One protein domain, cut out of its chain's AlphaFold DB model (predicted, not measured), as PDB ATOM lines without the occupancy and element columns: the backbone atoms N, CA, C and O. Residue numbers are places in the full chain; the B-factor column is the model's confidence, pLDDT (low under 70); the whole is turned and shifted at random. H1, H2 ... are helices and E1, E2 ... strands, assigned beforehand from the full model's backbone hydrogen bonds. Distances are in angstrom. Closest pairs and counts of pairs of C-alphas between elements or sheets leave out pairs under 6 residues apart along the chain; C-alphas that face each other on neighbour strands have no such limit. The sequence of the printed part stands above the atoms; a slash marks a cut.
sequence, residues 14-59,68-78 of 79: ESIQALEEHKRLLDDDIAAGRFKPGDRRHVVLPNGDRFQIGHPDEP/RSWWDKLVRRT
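This is residues 14 to 59 and 68 to 78 of the 79 residues of an uncharacterized protein of Halomonas sp. (UniProt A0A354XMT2). What does the model look like? One long helix, H1, runs lengthwise over one face of a two-strand hairpin, E1 and E2, and a short helix, H2, sits beyond a cut in the chain, near the beginning of H1. What is it built of? The printed part has 57 residues, with two named helices and two named strands in the order H1, E1, E2, H2; the sheet E1 - E2 is antiparallel and the class is mixed, helices and strands. How large is its outline? It is only just compact, close to loose, with a radius of gyration of the C-alphas of 11.8 A and spans of 30 by 24 by 16 A.

How is the sheet paired? E1, residues 40 to 44, and E2, residues 50 to 54, are a hairpin, antiparallel at 150 degrees between their directions. N 41 and O 53 are within hydrogen-bond range at 2.8 A, and so are N 53 and O 41 at 2.9 A. Where is the long helix? H1, residues 14 to 31, has its closest C-alphas to E1 at His 22 and Val 43, 7.3 A apart, and to E2 at Leu 26 and Gly 54, 7.3 A apart. And the short helix? H2, residues 70 to 76, is close to H1 but not clearly touching: their closest C-alphas, those of Ile 16 and Val 75, are 7.9 A apart. The two helices run opposite ways at a steep tilt of 52 degrees, and H2 and E1 are apart. Are the helix backbones complete? Each O i to N i+4 pair is within hydrogen-bond range in H1 and H2.

How long are the elements? E1 and E2 each measure 13.4 A from first to last C-alpha, H1 25.6 A and H2 10.2 A. Where are the anchors? C-alpha 14, where H1 begins, is at (56.020, -11.414, 39.802), and C-alpha 76, where H2 ends, is at (48.863, -12.922, 25.933).

Is the chain whole? Residues 60 to 67 are not printed, and C-alphas 59 and 68 are 15.5 A apart across the cut. Where is confidence low? Residues 57 to 59 and 68 to 78 have pLDDT under 70.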
ATOM      1  N   GLU A  14      56.542 -11.584  38.436       81.75
ATOM      2  CA  GLU A  14      56.020 -11.414  39.802       81.75
ATOM      3  C   GLU A  14      54.788 -10.496  39.853       81.75
ATOM      4  O   GLU A  14      53.802 -10.807  40.517       81.75
ATOM      5  N   SER A  15      54.801  -9.393  39.099       79.62
ATOM      6  CA  SER A  15      53.664  -8.472  38.988       79.62
ATOM      7  C   SER A  15      52.462  -9.135  38.309       79.62
ATOM      8  O   SER A  15      51.321  -8.889  38.698       79.62
ATOM      9  N   ILE A  16      52.701 -10.005  37.323       82.12
ATOM     10  CA  ILE A  16      51.646 -10.782  36.658       82.12
ATOM     11  C   ILE A  16      51.030 -11.781  37.636       82.12
ATOM     12  O   ILE A  16      49.812 -11.800  37.783       82.12
ATOM     13  N   GLN A  17      51.852 -12.551  38.352       85.50
ATOM     14  CA  GLN A  17      51.367 -13.512  39.349       85.50
ATOM     15  C   GLN A  17      50.558 -12.821  40.454       85.50
ATOM     16  O   GLN A  17      49.481 -13.293  40.814       85.50
ATOM     17  N   ALA A  18      51.020 -11.662  40.934       85.50
ATOM     18  CA  ALA A  18      50.284 -10.861  41.909       85.50
ATOM     19  C   ALA A  18      48.932 -10.372  41.356       85.50
ATOM     20  O   ALA A  18      47.915 -10.437  42.047       85.50
ATOM     21  N   LEU A  19      48.879  -9.925  40.096       84.38
ATOM     22  CA  LEU A  19      47.615  -9.561  39.445       84.38
ATOM     23  C   LEU A  19      46.671 -10.757  39.289       84.38
ATOM     24  O   LEU A  19      45.466 -10.596  39.470       84.38
ATOM     25  N   GLU A  20      47.184 -11.937  38.946       85.88
ATOM     26  CA  GLU A  20      46.382 -13.156  38.833       85.88
ATOM     27  C   GLU A  20      45.799 -13.585  40.180       85.88
ATOM     28  O   GLU A  20      44.621 -13.936  40.251       85.88
ATOM     29  N   GLU A  21      46.581 -13.505  41.256       89.12
ATOM     30  CA  GLU A  21      46.101 -13.765  42.615       89.12
ATOM     31  C   GLU A  21      45.010 -12.764  43.007       89.12
ATOM     32  O   GLU A  21      43.914 -13.147  43.424       89.12
ATOM     33  N   HIS A  22      45.256 -11.474  42.772       87.81
ATOM     34  CA  HIS A  22      44.251 -10.444  42.971       87.81
ATOM     35  C   HIS A  22      43.017 -10.651  42.092       87.81
ATOM     36  O   HIS A  22      41.919 -10.313  42.519       87.81
ATOM     37  N   LYS A  23      43.131 -11.205  40.887       85.06
ATOM     38  CA  LYS A  23      41.956 -11.544  40.084       85.06
ATOM     39  C   LYS A  23      41.189 -12.723  40.685       85.06
ATOM     40  O   LYS A  23      39.974 -12.639  40.786       85.06
ATOM     41  N   ARG A  24      41.867 -13.782  41.137       87.50
ATOM     42  CA  ARG A  24      41.209 -14.939  41.773       87.50
ATOM     43  C   ARG A  24      40.431 -14.538  43.019       87.50
ATOM     44  O   ARG A  24      39.259 -14.859  43.126       87.50
ATOM     45  N   LEU A  25      41.046 -13.738  43.889       88.00
ATOM     46  CA  LEU A  25      40.369 -13.198  45.070       88.00
ATOM     47  C   LEU A  25      39.151 -12.343  44.697       88.00
ATOM     48  O   LEU A  25      38.185 -12.284  45.445       88.00
ATOM     49  N   LEU A  26      39.210 -11.632  43.565       86.44
ATOM     50  CA  LEU A  26      38.084 -10.834  43.084       86.44
ATOM     51  C   LEU A  26      36.957 -11.757  42.631       86.44
ATOM     52  O   LEU A  26      35.826 -11.565  43.052       86.44
ATOM     53  N   ASP A  27      37.274 -12.763  41.816       84.12
ATOM     54  CA  ASP A  27      36.310 -13.751  41.334       84.12
ATOM     55  C   ASP A  27      35.653 -14.510  42.511       84.12
ATOM     56  O   ASP A  27      34.438 -14.712  42.499       84.12
ATOM     57  N   ASP A  28      36.409 -14.837  43.564       88.50
ATOM     58  CA  ASP A  28      35.887 -15.444  44.798       88.50
ATOM     59  C   ASP A  28      34.946 -14.497  45.563       88.50
ATOM     60  O   ASP A  28      33.876 -14.915  46.009       88.50
ATOM     61  N   ASP A  29      35.295 -13.211  45.699       85.56
ATOM     62  CA  ASP A  29      34.429 -12.215  46.346       85.56
ATOM     63  C   ASP A  29      33.133 -11.976  45.549       85.56
ATOM     64  O   ASP A  29      32.064 -11.778  46.138       85.56
ATOM     65  N   ILE A  30      33.218 -12.016  44.215       84.75
ATOM     66  CA  ILE A  30      32.070 -11.948  43.303       84.75
ATOM     67  C   ILE A  30      31.184 -13.183  43.492       84.75
ATOM     68  O   ILE A  30      29.980 -13.046  43.708       84.75
ATOM     69  N   ALA A  31      31.770 -14.383  43.479       83.56
ATOM     70  CA  ALA A  31      31.053 -15.638  43.687       83.56
ATOM     71  C   ALA A  31      30.402 -15.714  45.080       83.56
ATOM     72  O   ALA A  31      29.299 -16.240  45.227       83.56
ATOM     73  N   ALA A  32      31.047 -15.137  46.097       88.31
ATOM     74  CA  ALA A  32      30.509 -15.003  47.448       88.31
ATOM     75  C   ALA A  32      29.447 -13.892  47.588       88.31
ATOM     76  O   ALA A  32      28.912 -13.699  48.681       88.31
ATOM     77  N   GLY A  33      29.161 -13.132  46.523       84.50
ATOM     78  CA  GLY A  33      28.198 -12.027  46.523       84.50
ATOM     79  C   GLY A  33      28.630 -10.812  47.352       84.50
ATOM     80  O   GLY A  33      27.803  -9.960  47.680       84.50
ATOM     81  N   ARG A  34      29.914 -10.728  47.721       84.38
ATOM     82  CA  ARG A  34      30.490  -9.614  48.494       84.38
ATOM     83  C   ARG A  34      30.890  -8.437  47.614       84.38
ATOM     84  O   ARG A  34      31.059  -7.337  48.128       84.38
ATOM     85  N   PHE A  35      31.044  -8.681  46.316       81.94
ATOM     86  CA  PHE A  35      31.499  -7.702  45.343       81.94
ATOM     87  C   PHE A  35      30.437  -7.524  44.261       81.94
ATOM     88  O   PHE A  35      30.105  -8.471  43.545       81.94
ATOM     89  N   LYS A  36      29.849  -6.329  44.180       81.44
ATOM     90  CA  LYS A  36      28.709  -6.051  43.301       81.44
ATOM     91  C   LYS A  36      29.176  -5.582  41.920       81.44
ATOM     92  O   LYS A  36      30.268  -5.029  41.800       81.44
ATOM     93  N   PRO A  37      28.349  -5.742  40.874       81.25
ATOM     94  CA  PRO A  37      28.588  -5.084  39.594       81.25
ATOM     95  C   PRO A  37      28.802  -3.578  39.783       81.25
ATOM     96  O   PRO A  37      28.062  -2.939  40.531       81.25
ATOM     97  N   GLY A  38      29.856  -3.049  39.160       80.94
ATOM     98  CA  GLY A  38      30.274  -1.651  39.285       80.94
ATOM     99  C   GLY A  38      31.285  -1.389  40.398       80.94
ATOM    100  O   GLY A  38      31.989  -0.372  40.350       80.94
ATOM    101  N   ASP A  39      31.445  -2.317  41.347       83.44
ATOM    102  CA  ASP A  39      32.475  -2.200  42.372       83.44
ATOM    103  C   ASP A  39      33.866  -2.305  41.739       83.44
ATOM    104  O   ASP A  39      34.137  -3.075  40.809       83.44
ATOM    105  N   ARG A  40      34.788  -1.496  42.258       84.56
ATOM    106  CA  ARG A  40      36.187  -1.470  41.835       84.56
ATOM    107  C   ARG A  40      37.081  -1.405  43.055       84.56
ATOM    108  O   ARG A  40      36.837  -0.634  43.978       84.56
ATOM    109  N   ARG A  41      38.167  -2.164  43.020       84.50
ATOM    110  CA  ARG A  41      39.213  -2.165  44.037       84.50
ATOM    111  C   ARG A  41      40.553  -1.807  43.425       84.50
ATOM    112  O   ARG A  41      40.857  -2.165  42.290       84.50
ATOM    113  N   HIS A  42      41.347  -1.082  44.197       87.12
ATOM    114  CA  HIS A  42      42.725  -0.802  43.830       87.12
ATOM    115  C   HIS A  42      43.621  -1.874  44.434       87.12
ATOM    116  O   HIS A  42      43.486  -2.186  45.613       87.12
ATOM    117  N   VAL A  43      44.540  -2.392  43.635       86.56
ATOM    118  CA  VAL A  43      45.574  -3.328  44.063       86.56
ATOM    119  C   VAL A  43      46.933  -2.719  43.777       86.56
ATOM    120  O   VAL A  43      47.092  -1.979  42.804       86.56
ATOM    121  N   VAL A  44      47.886  -2.974  44.665       87.25
ATOM    122  CA  VAL A  44      49.265  -2.508  44.533       87.25
ATOM    123  C   VAL A  44      50.124  -3.739  44.316       87.25
ATOM    124  O   VAL A  44      50.070  -4.671  45.114       87.25
ATOM    125  N   LEU A  45      50.866  -3.757  43.217       84.50
ATOM    126  CA  LEU A  45      51.746  -4.858  42.860       84.50
ATOM    127  C   LEU A  45      53.092  -4.744  43.585       84.50
ATOM    128  O   LEU A  45      53.440  -3.663  44.066       84.50
ATOM    129  N   PRO A  46      53.885  -5.829  43.643       80.00
ATOM    130  CA  PRO A  46      55.184  -5.835  44.321       80.00
ATOM    131  C   PRO A  46      56.179  -4.795  43.789       80.00
ATOM    132  O   PRO A  46      57.034  -4.317  44.528       80.00
ATOM    133  N   ASN A  47      56.047  -4.405  42.519       78.44
ATOM    134  CA  ASN A  47      56.850  -3.350  41.897       78.44
ATOM    135  C   ASN A  47      56.386  -1.920  42.257       78.44
ATOM    136  O   ASN A  47      56.983  -0.954  41.792       78.44
ATOM    137  N   GLY A  48      55.336  -1.780  43.072       81.25
ATOM    138  CA  GLY A  48      54.741  -0.504  43.467       81.25
ATOM    139  C   GLY A  48      53.662   0.016  42.514       81.25
ATOM    140  O   GLY A  48      53.043   1.040  42.812       81.25
ATOM    141  N   ASP A  49      53.386  -0.677  41.406       82.50
ATOM    142  CA  ASP A  49      52.360  -0.254  40.458       82.50
ATOM    143  C   ASP A  49      50.963  -0.412  41.049       82.50
ATOM    144  O   ASP A  49      50.639  -1.410  41.695       82.50
ATOM    145  N   ARG A  50      50.089   0.558  40.772       85.25
ATOM    146  CA  ARG A  50      48.704   0.547  41.245       85.25
ATOM    147  C   ARG A  50      47.744   0.275  40.097       85.25
ATOM    148  O   ARG A  50      47.629   1.077  39.174       85.25
ATOM    149  N   PHE A  51      46.984  -0.808  40.210       81.88
ATOM    150  CA  PHE A  51      45.954  -1.191  39.250       81.88
ATOM    151  C   PHE A  51      44.564  -1.092  39.862       81.88
ATOM    152  O   PHE A  51      44.382  -1.274  41.063       81.88
ATOM    153  N   GLN A  52      43.567  -0.813  39.025       84.50
ATOM    154  CA  GLN A  52      42.162  -0.893  39.400       84.50
ATOM    155  C   GLN A  52      41.552  -2.132  38.741       84.50
ATOM    156  O   GLN A  52      41.521  -2.229  37.517       84.50
ATOM    157  N   ILE A  53      41.064  -3.065  39.554       85.94
ATOM    158  CA  ILE A  53      40.336  -4.262  39.114       85.94
ATOM    159  C   ILE A  53      38.920  -4.215  39.687       85.94
ATOM    160  O   ILE A  53      38.704  -3.641  40.751       85.94
ATOM    161  N   GLY A  54      37.927  -4.769  39.002       86.00
ATOM    162  CA  GLY A  54      36.543  -4.666  39.461       86.00
ATOM    163  C   GLY A  54      35.583  -5.560  38.697       86.00
ATOM    164  O   GLY A  54      35.952  -6.134  37.672       86.00
ATOM    165  N   HIS A  55      34.359  -5.657  39.209       80.31
ATOM    166  CA  HIS A  55      33.276  -6.376  38.559       80.31
ATOM    167  C   HIS A  55      32.641  -5.418  37.551       80.31
ATOM    168  O   HIS A  55      32.142  -4.362  37.947       80.31
ATOM    169  N   PRO A  56      32.655  -5.731  36.248       70.56
ATOM    170  CA  PRO A  56      32.006  -4.876  35.265       70.56
ATOM    171  C   PRO A  56      30.500  -4.781  35.556       70.56
ATOM    172  O   PRO A  56      29.875  -5.788  35.880       70.56
ATOM    173  N   ASP A  57      29.914  -3.589  35.439       63.28
ATOM    174  CA  ASP A  57      28.458  -3.427  35.367       63.28
ATOM    175  C   ASP A  57      27.935  -4.197  34.138       63.28
ATOM    176  O   ASP A  57      28.474  -4.037  33.039       63.28
ATOM    177  N   GLU A  58      26.926  -5.059  34.271       63.75
ATOM    178  CA  GLU A  58      26.368  -5.766  33.108       63.75
ATOM    179  C   GLU A  58      25.262  -4.977  32.373       63.75
ATOM    180  O   GLU A  58      24.578  -4.162  32.995       63.75
ATOM    181  N   PRO A  59      25.048  -5.232  31.056       54.44
ATOM    182  CA  PRO A  59      25.785  -6.157  30.200       54.44
ATOM    183  C   PRO A  59      26.751  -5.390  29.283       54.44
ATOM    184  O   PRO A  59      26.404  -4.955  28.186       54.44
ATOM    185  N   ARG A  68      38.820  -7.478  22.673       58.31
ATOM    186  CA  ARG A  68      39.675  -8.246  23.598       58.31
ATOM    187  C   ARG A  68      39.905  -7.418  24.858       58.31
ATOM    188  O   ARG A  68      40.354  -6.271  24.736       58.31
ATOM    189  N   SER A  69      39.575  -7.994  26.014       66.25
ATOM    190  CA  SER A  69      39.735  -7.328  27.302       66.25
ATOM    191  C   SER A  69      41.161  -6.796  27.416       66.25
ATOM    192  O   SER A  69      42.109  -7.414  26.922       66.25
ATOM    193  N   TRP A  70      41.337  -5.635  28.047       65.56
ATOM    194  CA  TRP A  70      42.676  -5.134  28.362       65.56
ATOM    195  C   TRP A  70      43.494  -6.197  29.124       65.56
ATOM    196  O   TRP A  70      44.680  -6.361  28.851       65.56
ATOM    197  N   TRP A  71      42.822  -7.022  29.938       63.81
ATOM    198  CA  TRP A  71      43.387  -8.210  30.580       63.81
ATOM    199  C   TRP A  71      43.891  -9.269  29.584       63.81
ATOM    200  O   TRP A  71      45.031  -9.710  29.681       63.81
ATOM    201  N   ASP A  72      43.087  -9.628  28.573       67.12
ATOM    202  CA  ASP A  72      43.499 -10.580  27.527       67.12
ATOM    203  C   ASP A  72      44.723 -10.089  26.749       67.12
ATOM    204  O   ASP A  72      45.558 -10.888  26.327       67.12
ATOM    205  N   LYS A  73      44.827  -8.771  26.534       68.19
ATOM    206  CA  LYS A  73      45.997  -8.170  25.881       68.19
ATOM    207  C   LYS A  73      47.237  -8.234  26.766       68.19
ATOM    208  O   LYS A  73      48.315  -8.464  26.234       68.19
ATOM    209  N   LEU A  74      47.085  -8.033  28.072       67.44
ATOM    210  CA  LEU A  74      48.183  -8.055  29.035       67.44
ATOM    211  C   LEU A  74      48.779  -9.465  29.176       67.44
ATOM    212  O   LEU A  74      49.988  -9.636  29.055       67.44
ATOM    213  N   VAL A  75      47.924 -10.476  29.351       66.19
ATOM    214  CA  VAL A  75      48.345 -11.864  29.615       66.19
ATOM    215  C   VAL A  75      48.919 -12.548  28.370       66.19
ATOM    216  O   VAL A  75      49.887 -13.292  28.459       66.19
ATOM    217  N   ARG A  76      48.366 -12.294  27.175       60.06
ATOM    218  CA  ARG A  76      48.863 -12.922  25.933       60.06
ATOM    219  C   ARG A  76      50.111 -12.263  25.344       60.06
ATOM    220  O   ARG A  76      50.649 -12.795  24.383       60.06
ATOM    221  N   ARG A  77      50.538 -11.100  25.844       54.81
ATOM    222  CA  ARG A  77      51.758 -10.418  25.370       54.81
ATOM    223  C   ARG A  77      53.035 -11.041  25.955       54.81
ATOM    224  O   ARG A  77      54.119 -10.766  25.459       54.81
ATOM    225  N   THR A  78      52.908 -11.832  27.015       50.41
ATOM    226  CA  THR A  78      54.025 -12.377  27.803       50.41
ATOM    227  C   THR A  78      54.241 -13.883  27.628       50.41
ATOM    228  O   THR A  78      55.161 -14.425  28.238       50.41
TER     229      THR A  78